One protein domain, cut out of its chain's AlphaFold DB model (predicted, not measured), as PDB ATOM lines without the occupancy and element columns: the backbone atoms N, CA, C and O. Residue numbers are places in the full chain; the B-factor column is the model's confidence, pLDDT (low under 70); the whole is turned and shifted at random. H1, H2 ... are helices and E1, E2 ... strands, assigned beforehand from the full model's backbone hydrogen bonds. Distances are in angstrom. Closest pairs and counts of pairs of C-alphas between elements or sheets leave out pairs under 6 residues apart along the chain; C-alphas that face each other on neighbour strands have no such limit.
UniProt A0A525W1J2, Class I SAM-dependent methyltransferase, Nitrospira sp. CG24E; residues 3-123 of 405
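This is residues 3 to 123 of the 405 residues of the protein "Class I SAM-dependent methyltransferase" of Nitrospira sp. CG24E (UniProt A0A525W1J2). Three antiparallel pieces follow one another in an open horseshoe: the long hairpin E1 and E2 is one arm, the small meander sheet E3, E4, E5 the bend, and the twisted sheet E7, E6, E8, with H2 over one face, the other arm. H1 sits between the two sheets, and H3, which follows E8, lies on the outer side of the second arm, away from the opening of the horseshoe, with its centre 19.4 A from the mean of the C-alphas. The printed part has 121 residues, with named elements in the order E1 E2 E3 E4 E5 H1 E6 E7 H2 E8 H3, class mixed, helices and strands. It is only just compact, close to loose, with a radius of gyration of the C-alphas of 16.1 A and spans of 45 by 39 by 28 A.

Find C-alpha 3 at (176.767, 207.897, 114.876), where E1 begins; it runs to residue 14, 24.8 A, and bends by 81 degrees at residue 8. E2, residues 20 to 29, runs 26.7 A. Next come E3, residues 35 to 39, E4, residues 45 to 51 and 19.9 A long, and E5, residues 54 to 57. After H1, residues 64 to 67, look for E6, residues 70 to 76, 19.1 A, and E7, residues 82 to 88, 19.4 A. H2, residues 92 to 101, runs 14.3 A, E8 holds residues 105 to 109, and H3, residues 113 to 121, ends with C-alpha 121 at (205.287, 178.981, 113.152).

Start at the hairpin E1 and E2: N 4 and O 27 are 2.8 A apart, N 12 and O 22 3.0 A. Both strands are apart from E4, E6 and H2, among others. In the meander E3 E4 E5, each strand the antiparallel neighbour of the one before, look at N 38 and O 46, 2.8 A, and N 51 and O 54, 2.9 A. H1 only grazes this sheet and the next. In the strongly twisted sheet E7 E6 E8, find N 73 and O 85 at 2.9 A and N 76 and O 105 at 2.8 A. H2 is on one face, making two layers, at a height over the sheet of 6.5 A; its closest C-alpha pair with E8 is Leu 99 and Arg 105, 6.2 A. E7, H2 and E8 form a split strand-helix-strand unit, two strands running the same way with E6 between them, and its crossover is right-handed. H3 only grazes this sheet; the closest C-alphas of E8 and H3 are Trp 109 and Asp 115, 6.8 A. In H2 and H3 every O i to N i+4 pair is within hydrogen-bond range; H1 is too short for one.

The C-alphas farthest apart are those of Pro 8 and Ala 121, 47.8 A. The printed part has no cut, and no link is long. Mean pLDDT of the printed part is 92.2; residues 121 to 123 are under 70.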
ATOM      1  N   TRP A   3     176.528 207.612 116.293       94.62
ATOM      2  CA  TRP A   3     176.767 207.897 114.876       94.62
ATOM      3  C   TRP A   3     176.714 209.404 114.608       94.62
ATOM      4  O   TRP A   3     175.805 210.088 115.073       94.62
ATOM      5  N   THR A   4     177.693 209.921 113.868       96.38
ATOM      6  CA  THR A   4     177.770 211.320 113.424       96.38
ATOM      7  C   THR A   4     177.916 211.342 111.897       96.38
ATOM      8  O   THR A   4     179.041 211.180 111.411       96.38
ATOM      9  N   PRO A   5     176.814 211.477 111.135       95.88
ATOM     10  CA  PRO A   5     176.857 211.481 109.672       95.88
ATOM     11  C   PRO A   5     177.484 212.761 109.103       95.88
ATOM     12  O   PRO A   5     177.388 213.830 109.710       95.88
ATOM     13  N   LEU A   6     178.078 212.650 107.912       95.44
ATOM     14  CA  LEU A   6     178.428 213.778 107.045       95.44
ATOM     15  C   LEU A   6     177.463 213.804 105.856       95.44
ATOM     16  O   LEU A   6     177.472 212.879 105.044       95.44
ATOM     17  N   ASP A   7     176.645 214.852 105.765       94.00
ATOM     18  CA  ASP A   7     175.682 215.043 104.677       94.00
ATOM     19  C   ASP A   7     175.756 216.490 104.130       94.00
ATOM     20  O   ASP A   7     175.405 217.427 104.858       94.00
ATOM     21  N   PRO A   8     176.263 216.703 102.896       94.06
ATOM     22  CA  PRO A   8     176.757 215.673 101.977       94.06
ATOM     23  C   PRO A   8     178.078 215.027 102.459       94.06
ATOM     24  O   PRO A   8     178.845 215.667 103.188       94.06
ATOM     25  N   PRO A   9     178.391 213.783 102.037       96.62
ATOM     26  CA  PRO A   9     179.667 213.139 102.346       96.62
ATOM     27  C   PRO A   9     180.865 213.959 101.862       96.62
ATOM     28  O   PRO A   9     180.825 214.583 100.797       96.62
ATOM     29  N   ARG A  10     181.978 213.914 102.604       96.81
ATOM     30  CA  ARG A  10     183.216 214.576 102.171       96.81
ATOM     31  C   ARG A  10     183.906 213.726 101.104       96.81
ATOM     32  O   ARG A  10     184.357 212.620 101.393       96.81
ATOM     33  N   MET A  11     184.028 214.272  99.899       96.31
ATOM     34  CA  MET A  11     184.715 213.630  98.776       96.31
ATOM     35  C   MET A  11     186.233 213.835  98.869       96.31
ATOM     36  O   MET A  11     186.687 214.923  99.228       96.31
ATOM     37  N   PHE A  12     187.017 212.814  98.531       94.56
ATOM     38  CA  PHE A  12     188.472 212.918  98.381       94.56
ATOM     39  C   PHE A  12     188.990 211.895  97.366       94.56
ATOM     40  O   PHE A  12     188.394 210.837  97.192       94.56
ATOM     41  N   GLU A  13     190.095 212.205  96.693       91.88
ATOM     42  CA  GLU A  13     190.698 211.317  95.696       91.88
ATOM     43  C   GLU A  13     191.862 210.521  96.287       91.88
ATOM     44  O   GLU A  13     192.639 211.014  97.110       91.88
ATOM     45  N   THR A  14     191.961 209.266  95.865       87.62
ATOM     46  CA  THR A  14     193.042 208.325  96.176       87.62
ATOM     47  C   THR A  14     193.428 207.572  94.899       87.62
ATOM     48  O   THR A  14     192.905 207.884  93.833       87.62
ATOM     49  N   GLY A  15     194.316 206.583  94.989       83.38
ATOM     50  CA  GLY A  15     194.733 205.782  93.838       83.38
ATOM     51  C   GLY A  15     196.026 206.283  93.195       83.38
ATOM     52  O   GLY A  15     196.294 207.485  93.131       83.38
ATOM     53  N   ARG A  16     196.869 205.348  92.765       79.38
ATOM     54  CA  ARG A  16     198.115 205.594  92.027       79.38
ATOM     55  C   ARG A  16     197.963 205.378  90.535       79.38
ATOM     56  O   ARG A  16     198.556 206.142  89.777       79.38
ATOM     57  N   GLY A  17     197.255 204.322  90.138       75.69
ATOM     58  CA  GLY A  17     197.053 203.992  88.727       75.69
ATOM     59  C   GLY A  17     196.024 204.921  88.096       75.69
ATOM     60  O   GLY A  17     196.323 205.645  87.148       75.69
ATOM     61  N   GLU A  18     194.830 204.941  88.681       83.19
ATOM     62  CA  GLU A  18     193.714 205.787  88.267       83.19
ATOM     63  C   GLU A  18     193.118 206.508  89.488       83.19
ATOM     64  O   GLU A  18     193.129 205.945  90.587       83.19
ATOM     65  N   PRO A  19     192.596 207.743  89.341       85.50
ATOM     66  CA  PRO A  19     191.951 208.448  90.444       85.50
ATOM     67  C   PRO A  19     190.698 207.713  90.941       85.50
ATOM     68  O   PRO A  19     189.722 207.547  90.210       85.50
ATOM     69  N   ILE A  20     190.697 207.329  92.215       89.50
ATOM     70  CA  ILE A  20     189.560 206.715  92.906       89.50
ATOM     71  C   ILE A  20     188.933 207.755  93.828       89.50
ATOM     72  O   ILE A  20     189.544 208.187  94.811       89.50
ATOM     73  N   CYS A  21     187.693 208.140  93.534       93.38
ATOM     74  CA  CYS A  21     186.944 209.098  94.337       93.38
ATOM     75  C   CYS A  21     186.243 208.399  95.513       93.38
ATOM     76  O   CYS A  21     185.283 207.649  95.331       93.38
ATOM     77  N   MET A  22     186.711 208.667  96.729       94.62
ATOM     78  CA  MET A  22     186.204 208.101  97.976       94.62
ATOM     79  C   MET A  22     185.266 209.078  98.693       94.62
ATOM     80  O   MET A  22     185.428 210.299  98.615       94.62
ATOM     81  N   LYS A  23     184.292 208.532  99.433       96.88
ATOM     82  CA  LYS A  23     183.315 209.292 100.229       96.88
ATOM     83  C   LYS A  23     183.515 209.018 101.719       96.88
ATOM     84  O   LYS A  23     183.354 207.885 102.163       96.88
ATOM     85  N   ASP A  24     183.840 210.043 102.501       95.75
ATOM     86  CA  ASP A  24     183.814 209.978 103.966       95.75
ATOM     87  C   ASP A  24     182.395 210.304 104.456       95.75
ATOM     88  O   ASP A  24     181.953 211.454 104.389       95.75
ATOM     89  N   CYS A  25     181.672 209.272 104.900       96.50
ATOM     90  CA  CYS A  25     180.249 209.346 105.243       96.50
ATOM     91  C   CYS A  25     179.973 209.715 106.712       96.50
ATOM     92  O   CYS A  25     178.815 209.933 107.069       96.50
ATOM     93  N   GLY A  26     180.991 209.772 107.582       96.06
ATOM     94  CA  GLY A  26     180.804 210.116 108.997       96.06
ATOM     95  C   GLY A  26     181.708 209.377 109.986       96.06
ATOM     96  O   GLY A  26     182.766 208.843 109.642       96.06
ATOM     97  N   ARG A  27     181.312 209.386 111.263       96.12
ATOM     98  CA  ARG A  27     182.066 208.800 112.387       96.12
ATOM     99  C   ARG A  27     181.157 207.990 113.312       96.12
ATOM    100  O   ARG A  27     180.101 208.475 113.712       96.12
ATOM    101  N   ILE A  28     181.602 206.794 113.703       95.69
ATOM    102  CA  ILE A  28     180.971 205.954 114.736       95.69
ATOM    103  C   ILE A  28     181.855 205.983 115.986       95.69
ATOM    104  O   ILE A  28     183.039 205.666 115.903       95.69
ATOM    105  N   ALA A  29     181.286 206.337 117.138       95.56
ATOM    106  CA  ALA A  29     181.934 206.202 118.440       95.56
ATOM    107  C   ALA A  29     181.320 205.029 119.219       95.56
ATOM    108  O   ALA A  29     180.094 204.954 119.365       95.56
ATOM    109  N   LEU A  30     182.182 204.131 119.701       95.88
ATOM    110  CA  LEU A  30     181.833 202.969 120.519       95.88
ATOM    111  C   LEU A  30     182.423 203.123 121.923       95.88
ATOM    112  O   LEU A  30     183.610 203.437 122.065       95.88
ATOM    113  N   GLU A  31     181.608 202.862 122.938       96.56
ATOM    114  CA  GLU A  31     182.063 202.693 124.319       96.56
ATOM    115  C   GLU A  31     182.709 201.317 124.520       96.56
ATOM    116  O   GLU A  31     182.605 200.434 123.664       96.56
ATOM    117  N   SER A  32     183.405 201.117 125.648       96.38
ATOM    118  CA  SER A  32     183.931 199.786 125.975       96.38
ATOM    119  C   SER A  32     182.798 198.768 125.964       96.38
ATOM    120  O   SER A  32     181.782 198.963 126.622       96.38
ATOM    121  N   ASP A  33     183.031 197.663 125.268       95.31
ATOM    122  CA  ASP A  33     182.165 196.491 125.179       95.31
ATOM    123  C   ASP A  33     180.960 196.674 124.242       95.31
ATOM    124  O   ASP A  33     180.026 195.876 124.265       95.31
ATOM    125  N   GLU A  34     181.012 197.674 123.357       95.94
ATOM    126  CA  GLU A  34     180.066 197.846 122.250       95.94
ATOM    127  C   GLU A  34     180.603 197.283 120.920       95.94
ATOM    128  O   GLU A  34     181.811 197.248 120.677       95.94
ATOM    129  N   GLN A  35     179.690 196.893 120.023       95.88
ATOM    130  CA  GLN A  35     179.987 196.401 118.673       95.88
ATOM    131  C   GLN A  35     179.164 197.155 117.619       95.88
ATOM    132  O   GLN A  35     178.026 197.548 117.879       95.88
ATOM    133  N   VAL A  36     179.722 197.301 116.415       96.19
ATOM    134  CA  VAL A  36     178.971 197.627 115.196       96.19
ATOM    135  C   VAL A  36     179.243 196.599 114.097       96.19
ATOM    136  O   VAL A  36     180.356 196.086 113.993       96.19
ATOM    137  N   THR A  37     178.225 196.327 113.284       95.38
ATOM    138  CA  THR A  37     178.292 195.445 112.115       95.38
ATOM    139  C   THR A  37     178.163 196.282 110.848       95.38
ATOM    140  O   THR A  37     177.228 197.072 110.710       95.38
ATOM    141  N   PHE A  38     179.108 196.115 109.931       94.81
ATOM    142  CA  PHE A  38     179.053 196.649 108.575       94.81
ATOM    143  C   PHE A  38     178.509 195.570 107.647       94.81
ATOM    144  O   PHE A  38     178.948 194.427 107.734       94.81
ATOM    145  N   VAL A  39     177.577 195.935 106.769       95.56
ATOM    146  CA  VAL A  39     176.940 195.008 105.828       95.56
ATOM    147  C   VAL A  39     177.162 195.516 104.409       95.56
ATOM    148  O   VAL A  39     177.008 196.715 104.159       95.56
ATOM    149  N   THR A  40     177.546 194.633 103.495       94.31
ATOM    150  CA  THR A  40     177.719 194.959 102.075       94.31
ATOM    151  C   THR A  40     176.434 194.708 101.285       94.31
ATOM    152  O   THR A  40     175.499 194.068 101.764       94.31
ATOM    153  N   GLU A  41     176.379 195.178 100.037       92.06
ATOM    154  CA  GLU A  41     175.239 194.914  99.146       92.06
ATOM    155  C   GLU A  41     175.059 193.419  98.839       92.06
ATOM    156  O   GLU A  41     173.933 192.968  98.629       92.06
ATOM    157  N   SER A  42     176.144 192.637  98.865       90.56
ATOM    158  CA  SER A  42     176.093 191.181  98.684       90.56
ATOM    159  C   SER A  42     175.573 190.433  99.924       90.56
ATOM    160  O   SER A  42     175.351 189.223  99.866       90.56
ATOM    161  N   GLY A  43     175.355 191.148 101.035       92.88
ATOM    162  CA  GLY A  43     174.953 190.586 102.323       92.88
ATOM    163  C   GLY A  43     176.121 190.088 103.175       92.88
ATOM    164  O   GLY A  43     175.885 189.394 104.161       92.88
ATOM    165  N   ALA A  44     177.365 190.417 102.813       94.62
ATOM    166  CA  ALA A  44     178.528 190.095 103.630       94.62
ATOM    167  C   ALA A  44     178.577 190.976 104.890       94.62
ATOM    168  O   ALA A  44     178.150 192.131 104.858       94.62
ATOM    169  N   GLU A  45     179.118 190.454 105.992       95.31
ATOM    170  CA  GLU A  45     179.127 191.130 107.298       95.31
ATOM    171  C   GLU A  45     180.540 191.282 107.878       95.31
ATOM    172  O   GLU A  45     181.354 190.357 107.860       95.31
ATOM    173  N   TYR A  46     180.818 192.436 108.484       95.31
ATOM    174  CA  TYR A  46     182.039 192.669 109.248       95.31
ATOM    175  C   TYR A  46     181.760 193.359 110.580       95.31
ATOM    176  O   TYR A  46     181.300 194.498 110.631       95.31
ATOM    177  N   ASP A  47     182.102 192.675 111.666       95.06
ATOM    178  CA  ASP A  47     181.909 193.162 113.026       95.06
ATOM    179  C   ASP A  47     183.187 193.811 113.577       95.06
ATOM    180  O   ASP A  47     184.264 193.203 113.571       95.06
ATOM    181  N   VAL A  48     183.047 195.007 114.150       95.44
ATOM    182  CA  VAL A  48     184.097 195.685 114.924       95.44
ATOM    183  C   VAL A  48     183.603 195.926 116.347       95.44
ATOM    184  O   VAL A  48     182.614 196.632 116.555       95.44
ATOM    185  N   ALA A  49     184.316 195.367 117.326       95.75
ATOM    186  CA  ALA A  49     184.030 195.532 118.749       95.75
ATOM    187  C   ALA A  49     185.080 196.411 119.443       95.75
ATOM    188  O   ALA A  49     186.277 196.338 119.150       95.75
ATOM    189  N   ARG A  50     184.634 197.228 120.399       96.88
ATOM    190  CA  ARG A  50     185.469 198.033 121.299       96.88
ATOM    191  C   ARG A  50     185.601 197.320 122.646       96.88
ATOM    192  O   ARG A  50     184.631 196.812 123.185       96.88
ATOM    193  N   LYS A  51     186.792 197.336 123.237       95.88
ATOM    194  CA  LYS A  51     187.087 196.935 124.631       95.88
ATOM    195  C   LYS A  51     187.890 198.036 125.301       95.88
ATOM    196  O   LYS A  51     188.415 198.878 124.594       95.88
ATOM    197  N   SER A  52     188.088 198.019 126.615       94.50
ATOM    198  CA  SER A  52     188.854 199.071 127.313       94.50
ATOM    199  C   SER A  52     190.244 199.321 126.702       94.50
ATOM    200  O   SER A  52     190.672 200.469 126.584       94.50
ATOM    201  N   TRP A  53     190.896 198.264 126.209       92.31
ATOM    202  CA  TRP A  53     192.235 198.289 125.612       92.31
ATOM    203  C   TRP A  53     192.301 198.651 124.119       92.31
ATOM    204  O   TRP A  53     193.392 198.912 123.623       92.31
ATOM    205  N   GLY A  54     191.194 198.675 123.372       94.69
ATOM    206  CA  GLY A  54     191.254 198.964 121.929       94.69
ATOM    207  C   GLY A  54     190.037 198.497 121.139       94.69
ATOM    208  O   GLY A  54     188.935 198.441 121.684       94.69
ATOM    209  N   PHE A  55     190.250 198.179 119.863       94.88
ATOM    210  CA  PHE A  55     189.269 197.564 118.969       94.88
ATOM    211  C   PHE A  55     189.796 196.221 118.470       94.88
ATOM    212  O   PHE A  55     191.007 196.054 118.322       94.88
ATOM    213  N   TYR A  56     188.897 195.291 118.164       91.06
ATOM    214  CA  TYR A  56     189.246 194.089 117.412       91.06
ATOM    215  C   TYR A  56     188.136 193.694 116.441       91.06
ATOM    216  O   TYR A  56     186.966 194.036 116.626       91.06
ATOM    217  N   ALA A  57     188.536 192.982 115.390       89.44
ATOM    218  CA  ALA A  57     187.626 192.328 114.464       89.44
ATOM    219  C   ALA A  57     186.985 191.118 115.159       89.44
ATOM    220  O   ALA A  57     187.700 190.205 115.574       89.44
ATOM    221  N   THR A  58     185.660 191.102 115.313       87.38
ATOM    222  CA  THR A  58     184.967 190.009 116.025       87.38
ATOM    223  C   THR A  58     184.973 188.665 115.274       87.38
ATOM    224  O   THR A  58     185.089 187.630 115.938       87.38
ATOM    225  N   PRO A  59     184.823 188.597 113.934       92.19
ATOM    226  CA  PRO A  59     184.756 187.320 113.232       92.19
ATOM    227  C   PRO A  59     186.140 186.665 113.150       92.19
ATOM    228  O   PRO A  59     187.104 187.297 112.720       92.19
ATOM    229  N   SER A  60     186.245 185.384 113.518       92.00
ATOM    230  CA  SER A  60     187.484 184.624 113.320       92.00
ATOM    231  C   SER A  60     187.822 184.529 111.833       92.00
ATOM    232  O   SER A  60     186.953 184.202 111.018       92.00
ATOM    233  N   LEU A  61     189.084 184.803 111.486       93.06
ATOM    234  CA  LEU A  61     189.525 184.923 110.093       93.06
ATOM    235  C   LEU A  61     189.315 183.627 109.287       93.06
ATOM    236  O   LEU A  61     188.871 183.676 108.147       93.06
ATOM    237  N   ASN A  62     189.569 182.479 109.914       90.50
ATOM    238  CA  ASN A  62     189.425 181.121 109.374       90.50
ATOM    239  C   ASN A  62     188.091 180.446 109.731       90.50
ATOM    240  O   ASN A  62     187.977 179.223 109.690       90.50
ATOM    241  N   GLY A  63     187.081 181.213 110.142       91.50
ATOM    242  CA  GLY A  63     185.794 180.649 110.537       91.50
ATOM    243  C   GLY A  63     184.642 181.593 110.258       91.50
ATOM    244  O   GLY A  63     184.057 181.577 109.177       91.50
ATOM    245  N   ARG A  64     184.287 182.416 111.248       92.62
ATOM    246  CA  ARG A  64     183.091 183.264 111.164       92.62
ATOM    247  C   ARG A  64     183.181 184.278 110.023       92.62
ATOM    248  O   ARG A  64     182.162 184.524 109.392       92.62
ATOM    249  N   LEU A  65     184.370 184.806 109.723       93.19
ATOM    250  CA  LEU A  65     184.557 185.766 108.633       93.19
ATOM    251  C   LEU A  65     184.191 185.160 107.265       93.19
ATOM    252  O   LEU A  65     183.453 185.777 106.503       93.19
ATOM    253  N   LEU A  66     184.610 183.914 107.013       90.19
ATOM    254  CA  LEU A  66     184.263 183.173 105.795       90.19
ATOM    255  C   LEU A  66     182.757 182.944 105.666       90.19
ATOM    256  O   LEU A  66     182.187 183.108 104.589       90.19
ATOM    257  N   ASN A  67     182.106 182.578 106.773       90.62
ATOM    258  CA  ASN A  67     180.653 182.394 106.808       90.62
ATOM    259  C   ASN A  67     179.903 183.711 106.585       90.62
ATOM    260  O   ASN A  67     178.766 183.693 106.128       90.62
ATOM    261  N   PHE A  68     180.546 184.836 106.889       93.94
ATOM    262  CA  PHE A  68     180.043 186.185 106.650       93.94
ATOM    263  C   PHE A  68     180.385 186.699 105.249       93.94
ATOM    264  O   PHE A  68     180.240 187.884 104.979       93.94
ATOM    265  N   GLY A  69     180.839 185.822 104.349       93.56
ATOM    266  CA  GLY A  69     181.097 186.159 102.951       93.56
ATOM    267  C   GLY A  69     182.388 186.941 102.716       93.56
ATOM    268  O   GLY A  69     182.617 187.374 101.589       93.56
ATOM    269  N   LEU A  70     183.241 187.094 103.735       95.44
ATOM    270  CA  LEU A  70     184.495 187.837 103.652       95.44
ATOM    271  C   LEU A  70     185.714 186.931 103.838       95.44
ATOM    272  O   LEU A  70     185.703 185.942 104.567       95.44
ATOM    273  N   ARG A  71     186.811 187.320 103.201       94.62
ATOM    274  CA  ARG A  71     188.131 186.697 103.292       94.62
ATOM    275  C   ARG A  71     189.143 187.745 103.726       94.62
ATOM    276  O   ARG A  71     189.044 188.897 103.314       94.62
ATOM    277  N   ALA A  72     190.123 187.369 104.540       95.50
ATOM    278  CA  ALA A  72     191.157 188.295 104.994       95.50
ATOM    279  C   ALA A  72     192.446 188.143 104.182       95.50
ATOM    280  O   ALA A  72     192.945 187.033 104.008       95.50
ATOM    281  N   ALA A  73     193.017 189.259 103.738       96.25
ATOM    282  CA  ALA A  73     194.261 189.309 102.977       96.25
ATOM    283  C   ALA A  73     195.263 190.263 103.634       96.25
ATOM    284  O   ALA A  73     194.959 191.433 103.875       96.25
ATOM    285  N   LEU A  74     196.484 189.788 103.891       96.00
ATOM    286  CA  LEU A  74     197.598 190.650 104.272       96.00
ATOM    287  C   LEU A  74     198.227 191.225 103.005       96.00
ATOM    288  O   LEU A  74     198.763 190.489 102.174       96.00
ATOM    289  N   VAL A  75     198.190 192.544 102.870       96.94
ATOM    290  CA  VAL A  75     198.675 193.265 101.692       96.94
ATOM    291  C   VAL A  75     199.840 194.155 102.090       96.94
ATOM    292  O   VAL A  75     199.785 194.856 103.099       96.94
ATOM    293  N   ARG A  76     200.902 194.148 101.285       96.69
ATOM    294  CA  ARG A  76     202.036 195.062 101.417       96.69
ATOM    295  C   ARG A  76     201.960 196.104 100.317       96.69
ATOM    296  O   ARG A  76     201.897 195.756  99.141       96.69
ATOM    297  N   SER A  77     202.006 197.372 100.692       93.38
ATOM    298  CA  SER A  77     202.028 198.456  99.726       93.38
ATOM    299  C   SER A  77     203.386 198.609  99.052       93.38
ATOM    300  O   SER A  77     204.409 198.162  99.579       93.38
ATOM    301  N   HIS A  78     203.425 199.335  97.937       90.25
ATOM    302  CA  HIS A  78     204.663 199.674  97.220       90.25
ATOM    303  C   HIS A  78     205.705 200.395  98.103       90.25
ATOM    304  O   HIS A  78     206.901 200.154  97.978       90.25
ATOM    305  N   VAL A  79     205.267 201.236  99.053       91.12
ATOM    306  CA  VAL A  79     206.129 201.883 100.080       91.12
ATOM    307  C   VAL A  79     206.451 200.988 101.286       91.12
ATOM    308  O   VAL A  79     206.978 201.452 102.296       91.12
ATOM    309  N   GLY A  80     206.115 199.702 101.220       90.50
ATOM    310  CA  GLY A  80     206.450 198.715 102.242       90.50
ATOM    311  C   GLY A  80     205.609 198.772 103.520       90.50
ATOM    312  O   GLY A  80     206.030 198.194 104.521       90.50
ATOM    313  N   LYS A  81     204.450 199.441 103.512       92.81
ATOM    314  CA  LYS A  81     203.480 199.412 104.622       92.81
ATOM    315  C   LYS A  81     202.582 198.183 104.496       92.81
ATOM    316  O   LYS A  81     202.413 197.673 103.397       92.81
ATOM    317  N   TYR A  82     202.022 197.705 105.602       95.62
ATOM    318  CA  TYR A  82     201.166 196.519 105.619       95.62
ATOM    319  C   TYR A  82     199.736 196.891 105.996       95.62
ATOM    320  O   TYR A  82     199.525 197.737 106.864       95.62
ATOM    321  N   TYR A  83     198.776 196.239 105.351       95.50
ATOM    322  CA  TYR A  83     197.347 196.454 105.527       95.50
ATOM    323  C   TYR A  83     196.619 195.113 105.587       95.50
ATOM    324  O   TYR A  83     197.039 194.146 104.952       95.50
ATOM    325  N   LEU A  84     195.514 195.077 106.331       95.06
ATOM    326  CA  LEU A  84     194.587 193.953 106.335       95.06
ATOM    327  C   LEU A  84     193.377 194.313 105.475       95.06
ATOM    328  O   LEU A  84     192.653 195.256 105.789       95.06
ATOM    329  N   PHE A  85     193.193 193.584 104.384       96.38
ATOM    330  CA  PHE A  85     192.073 193.749 103.467       96.38
ATOM    331  C   PHE A  85     191.008 192.699 103.777       96.38
ATOM    332  O   PHE A  85     191.338 191.555 104.095       96.38
ATOM    333  N   LEU A  86     189.743 193.096 103.667       95.81
ATOM    334  CA  LEU A  86     188.589 192.209 103.752       95.81
ATOM    335  C   LEU A  86     187.950 192.153 102.375       95.81
ATOM    336  O   LEU A  86     187.604 193.186 101.810       95.81
ATOM    337  N   VAL A  87     187.860 190.952 101.830       96.19
ATOM    338  CA  VAL A  87     187.575 190.714 100.420       96.19
ATOM    339  C   VAL A  87     186.316 189.878 100.340       96.19
ATOM    340  O   VAL A  87     186.261 188.802 100.935       96.19
ATOM    341  N   GLU A  88     185.305 190.362  99.630       95.69
ATOM    342  CA  GLU A  88     184.104 189.570  99.385       95.69
ATOM    343  C   GLU A  88     184.443 188.314  98.582       95.69
ATOM    344  O   GLU A  88     185.296 188.314  97.689       95.69
ATOM    345  N   ARG A  89     183.778 187.211  98.915       89.88
ATOM    346  CA  ARG A  89     183.987 185.935  98.234       89.88
ATOM    347  C   ARG A  89     183.696 186.068  96.737       89.88
ATOM    348  O   ARG A  89     182.619 186.519  96.359       89.88
ATOM    349  N   GLY A  90     184.620 185.606  95.896       91.19
ATOM    350  CA  GLY A  90     184.485 185.693  94.440       91.19
ATOM    351  C   GLY A  90     185.060 186.972  93.825       91.19
ATOM    352  O   GLY A  90     185.055 187.071  92.606       91.19
ATOM    353  N   GLN A  91     185.554 187.921  94.636       95.56
ATOM    354  CA  GLN A  91     186.181 189.170  94.176       95.56
ATOM    355  C   GLN A  91     187.718 189.082  94.109       95.56
ATOM    356  O   GLN A  91     188.430 190.085  94.210       95.56
ATOM    357  N   GLU A  92     188.285 187.875  94.025       94.19
ATOM    358  CA  GLU A  92     189.738 187.683  94.055       94.19
ATOM    359  C   GLU A  92     190.438 188.278  92.825       94.19
ATOM    360  O   GLU A  92     191.558 188.782  92.934       94.19
ATOM    361  N   VAL A  93     189.787 188.227  91.660       95.62
ATOM    362  CA  VAL A  93     190.334 188.743  90.395       95.62
ATOM    363  C   VAL A  93     190.328 190.272  90.396       95.62
ATOM    364  O   VAL A  93     191.296 190.909  89.973       95.62
ATOM    365  N   GLU A  94     189.261 190.860  90.919       95.69
ATOM    366  CA  GLU A  94     189.064 192.293  91.087       95.69
ATOM    367  C   GLU A  94     190.061 192.848  92.102       95.69
ATOM    368  O   GLU A  94     190.722 193.852  91.828       95.69
ATOM    369  N   LEU A  95     190.253 192.149  93.227       96.00
ATOM    370  CA  LEU A  95     191.309 192.476  94.180       96.00
ATOM    371  C   LEU A  95     192.677 192.451  93.502       96.00
ATOM    372  O   LEU A  95     193.436 193.402  93.662       96.00
ATOM    373  N   GLN A  96     193.016 191.386  92.773       95.94
ATOM    374  CA  GLN A  96     194.327 191.286  92.134       95.94
ATOM    375  C   GLN A  96     194.547 192.430  91.139       95.94
ATOM    376  O   GLN A  96     195.594 193.071  91.171       95.94
ATOM    377  N   SER A  97     193.530 192.749  90.339       94.56
ATOM    378  CA  SER A  97     193.570 193.875  89.403       94.56
ATOM    379  C   SER A  97     193.785 195.208  90.129       94.56
ATOM    380  O   SER A  97     194.625 196.008  89.718       94.56
ATOM    381  N   TYR A  98     193.090 195.429  91.249       94.12
ATOM    382  CA  TYR A  98     193.291 196.603  92.100       94.12
ATOM    383  C   TYR A  98     194.715 196.668  92.673       94.12
ATOM    384  O   TYR A  98     195.350 197.723  92.645       94.12
ATOM    385  N   LEU A  99     195.239 195.549  93.183       94.94
ATOM    386  CA  LEU A  99     196.593 195.485  93.730       94.94
ATOM    387  C   LEU A  99     197.644 195.803  92.663       94.94
ATOM    388  O   LEU A  99     198.563 196.567  92.951       94.94
ATOM    389  N   ASP A 100     197.486 195.281  91.449       93.56
ATOM    390  CA  ASP A 100     198.410 195.527  90.339       93.56
ATOM    391  C   ASP A 100     198.410 197.005  89.918       93.56
ATOM    392  O   ASP A 100     199.481 197.604  89.773       93.56
ATOM    393  N   LEU A 101     197.227 197.622  89.798       92.75
ATOM    394  CA  LEU A 101     197.080 199.050  89.485       92.75
ATOM    395  C   LEU A 101     197.720 199.947  90.552       92.75
ATOM    396  O   LEU A 101     198.411 200.915  90.231       92.75
ATOM    397  N   GLU A 102     197.543 199.595  91.825       91.69
ATOM    398  CA  GLU A 102     198.112 200.334  92.953       91.69
ATOM    399  C   GLU A 102     199.566 199.952  93.271       91.69
ATOM    400  O   GLU A 102     200.166 200.509  94.194       91.69
ATOM    401  N   GLN A 103     200.156 199.024  92.506       92.75
ATOM    402  CA  GLN A 103     201.502 198.476  92.720       92.75
ATOM    403  C   GLN A 103     201.694 197.851  94.115       92.75
ATOM    404  O   GLN A 103     202.795 197.826  94.674       92.75
ATOM    405  N   ASN A 104     200.611 197.340  94.689       94.44
ATOM    406  CA  ASN A 104     200.595 196.628  95.953       94.44
ATOM    407  C   ASN A 104     200.776 195.127  95.713       94.44
ATOM    408  O   ASN A 104     200.541 194.601  94.631       94.44
ATOM    409  N   ARG A 105     201.190 194.407  96.754       96.12
ATOM    410  CA  ARG A 105     201.417 192.966  96.686       96.12
ATOM    411  C   ARG A 105     200.615 192.247  97.754       96.12
ATOM    412  O   ARG A 105     200.742 192.557  98.940       96.12
ATOM    413  N   LEU A 106     199.878 191.218  97.347       96.38
ATOM    414  CA  LEU A 106     199.332 190.239  98.277       96.38
ATOM    415  C   LEU A 106     200.488 189.474  98.936       96.38
ATOM    416  O   LEU A 106     201.288 188.819  98.265       96.38
ATOM    417  N   VAL A 107     200.600 189.592 100.256       94.06
ATOM    418  CA  VAL A 107     201.601 188.869 101.048       94.06
ATOM    419  C   VAL A 107     201.117 187.450 101.289       94.06
ATOM    420  O   VAL A 107     201.866 186.506 101.041       94.06
ATOM    421  N   ARG A 108     199.884 187.313 101.795       93.94
ATOM    422  CA  ARG A 108     199.269 186.030 102.147       93.94
ATOM    423  C   ARG A 108     197.768 186.192 102.413       93.94
ATOM    424  O   ARG A 108     197.347 187.235 102.916       93.94
ATOM    425  N   TRP A 109     196.985 185.158 102.120       94.94
ATOM    426  CA  TRP A 109     195.610 185.026 102.610       94.94
ATOM    427  C   TRP A 109     195.619 184.562 104.070       94.94
ATOM    428  O   TRP A 109     196.409 183.709 104.439       94.94
ATOM    429  N   LEU A 110     194.781 185.132 104.929       93.44
ATOM    430  CA  LEU A 110     194.740 184.821 106.365       93.44
ATOM    431  C   LEU A 110     193.450 184.098 106.756       93.44
ATOM    432  O   LEU A 110     192.947 184.269 107.860       93.44
ATOM    433  N   ASP A 111     192.877 183.335 105.837       91.19
ATOM    434  CA  ASP A 111     191.506 182.834 105.912       91.19
ATOM    435  C   ASP A 111     191.409 181.306 106.009       91.19
ATOM    436  O   ASP A 111     190.316 180.752 105.981       91.19
ATOM    437  N   ASN A 112     192.536 180.611 106.157       90.94
ATOM    438  CA  ASN A 112     192.583 179.168 106.357       90.94
ATOM    439  C   ASN A 112     193.634 178.784 107.406       90.94
ATOM    440  O   ASN A 112     194.547 179.552 107.719       90.94
ATOM    441  N   ASP A 113     193.484 177.580 107.956       90.31
ATOM    442  CA  ASP A 113     194.332 177.076 109.037       90.31
ATOM    443  C   ASP A 113     195.803 176.963 108.641       90.31
ATOM    444  O   ASP A 113     196.667 177.272 109.457       90.31
ATOM    445  N   ASP A 114     196.107 176.530 107.418       87.38
ATOM    446  CA  ASP A 114     197.488 176.292 106.994       87.38
ATOM    447  C   ASP A 114     198.266 177.607 106.886       87.38
ATOM    448  O   ASP A 114     199.386 177.718 107.393       87.38
ATOM    449  N   ASP A 115     197.654 178.636 106.303       86.56
ATOM    450  CA  ASP A 115     198.247 179.968 106.229       86.56
ATOM    451  C   ASP A 115     198.406 180.612 107.610       86.56
ATOM    452  O   ASP A 115     199.452 181.206 107.894       86.56
ATOM    453  N   LEU A 116     197.415 180.469 108.493       87.56
ATOM    454  CA  LEU A 116     197.502 180.991 109.859       87.56
ATOM    455  C   LEU A 116     198.551 180.246 110.695       87.56
ATOM    456  O   LEU A 116     199.314 180.888 111.417       87.56
ATOM    457  N   ARG A 117     198.662 178.920 110.556       84.06
ATOM    458  CA  ARG A 117     199.719 178.122 111.202       84.06
ATOM    459  C   ARG A 117     201.102 178.479 110.679       84.06
ATOM    460  O   ARG A 117     202.052 178.488 111.453       84.06
ATOM    461  N   ALA A 118     201.240 178.802 109.394       80.94
ATOM    462  CA  ALA A 118     202.507 179.283 108.850       80.94
ATOM    463  C   ALA A 118     202.916 180.633 109.469       80.94
ATOM    464  O   ALA A 118     204.095 180.843 109.760       80.94
ATOM    465  N   VAL A 119     201.951 181.529 109.720       82.00
ATOM    466  CA  VAL A 119     202.193 182.774 110.470       82.00
ATOM    467  C   VAL A 119     202.587 182.465 111.916       82.00
ATOM    468  O   VAL A 119     203.583 183.010 112.388       82.00
ATOM    469  N   GLU A 120     201.878 181.560 112.594       72.81
ATOM    470  CA  GLU A 120     202.189 181.133 113.966       72.81
ATOM    471  C   GLU A 120     203.603 180.538 114.084       72.81
ATOM    472  O   GLU A 120     204.378 180.953 114.943       72.81
ATOM    473  N   ALA A 121     203.979 179.637 113.175       67.38
ATOM    474  CA  ALA A 121     205.287 178.981 113.152       67.38
ATOM    475  C   ALA A 121     206.451 179.939 112.844       67.38
ATOM    476  O   ALA A 121     207.593 179.661 113.201       67.38
ATOM    477  N   SER A 122     206.174 181.065 112.178       63.91
ATOM    478  CA  SER A 122     207.174 182.101 111.892       63.91
ATOM    479  C   SER A 122     207.458 183.022 113.083       63.91
ATOM    480  O   SER A 122     208.413 183.800 113.043       63.91
ATOM    481  N   GLN A 123     206.659 182.935 114.152       52.97
ATOM    482  CA  GLN A 123     206.920 183.671 115.379       52.97
ATOM    483  C   GLN A 123     207.846 182.854 116.285       52.97
ATOM    484  O   GLN A 123     207.569 181.678 116.534       52.97
TER     485      GLN A 123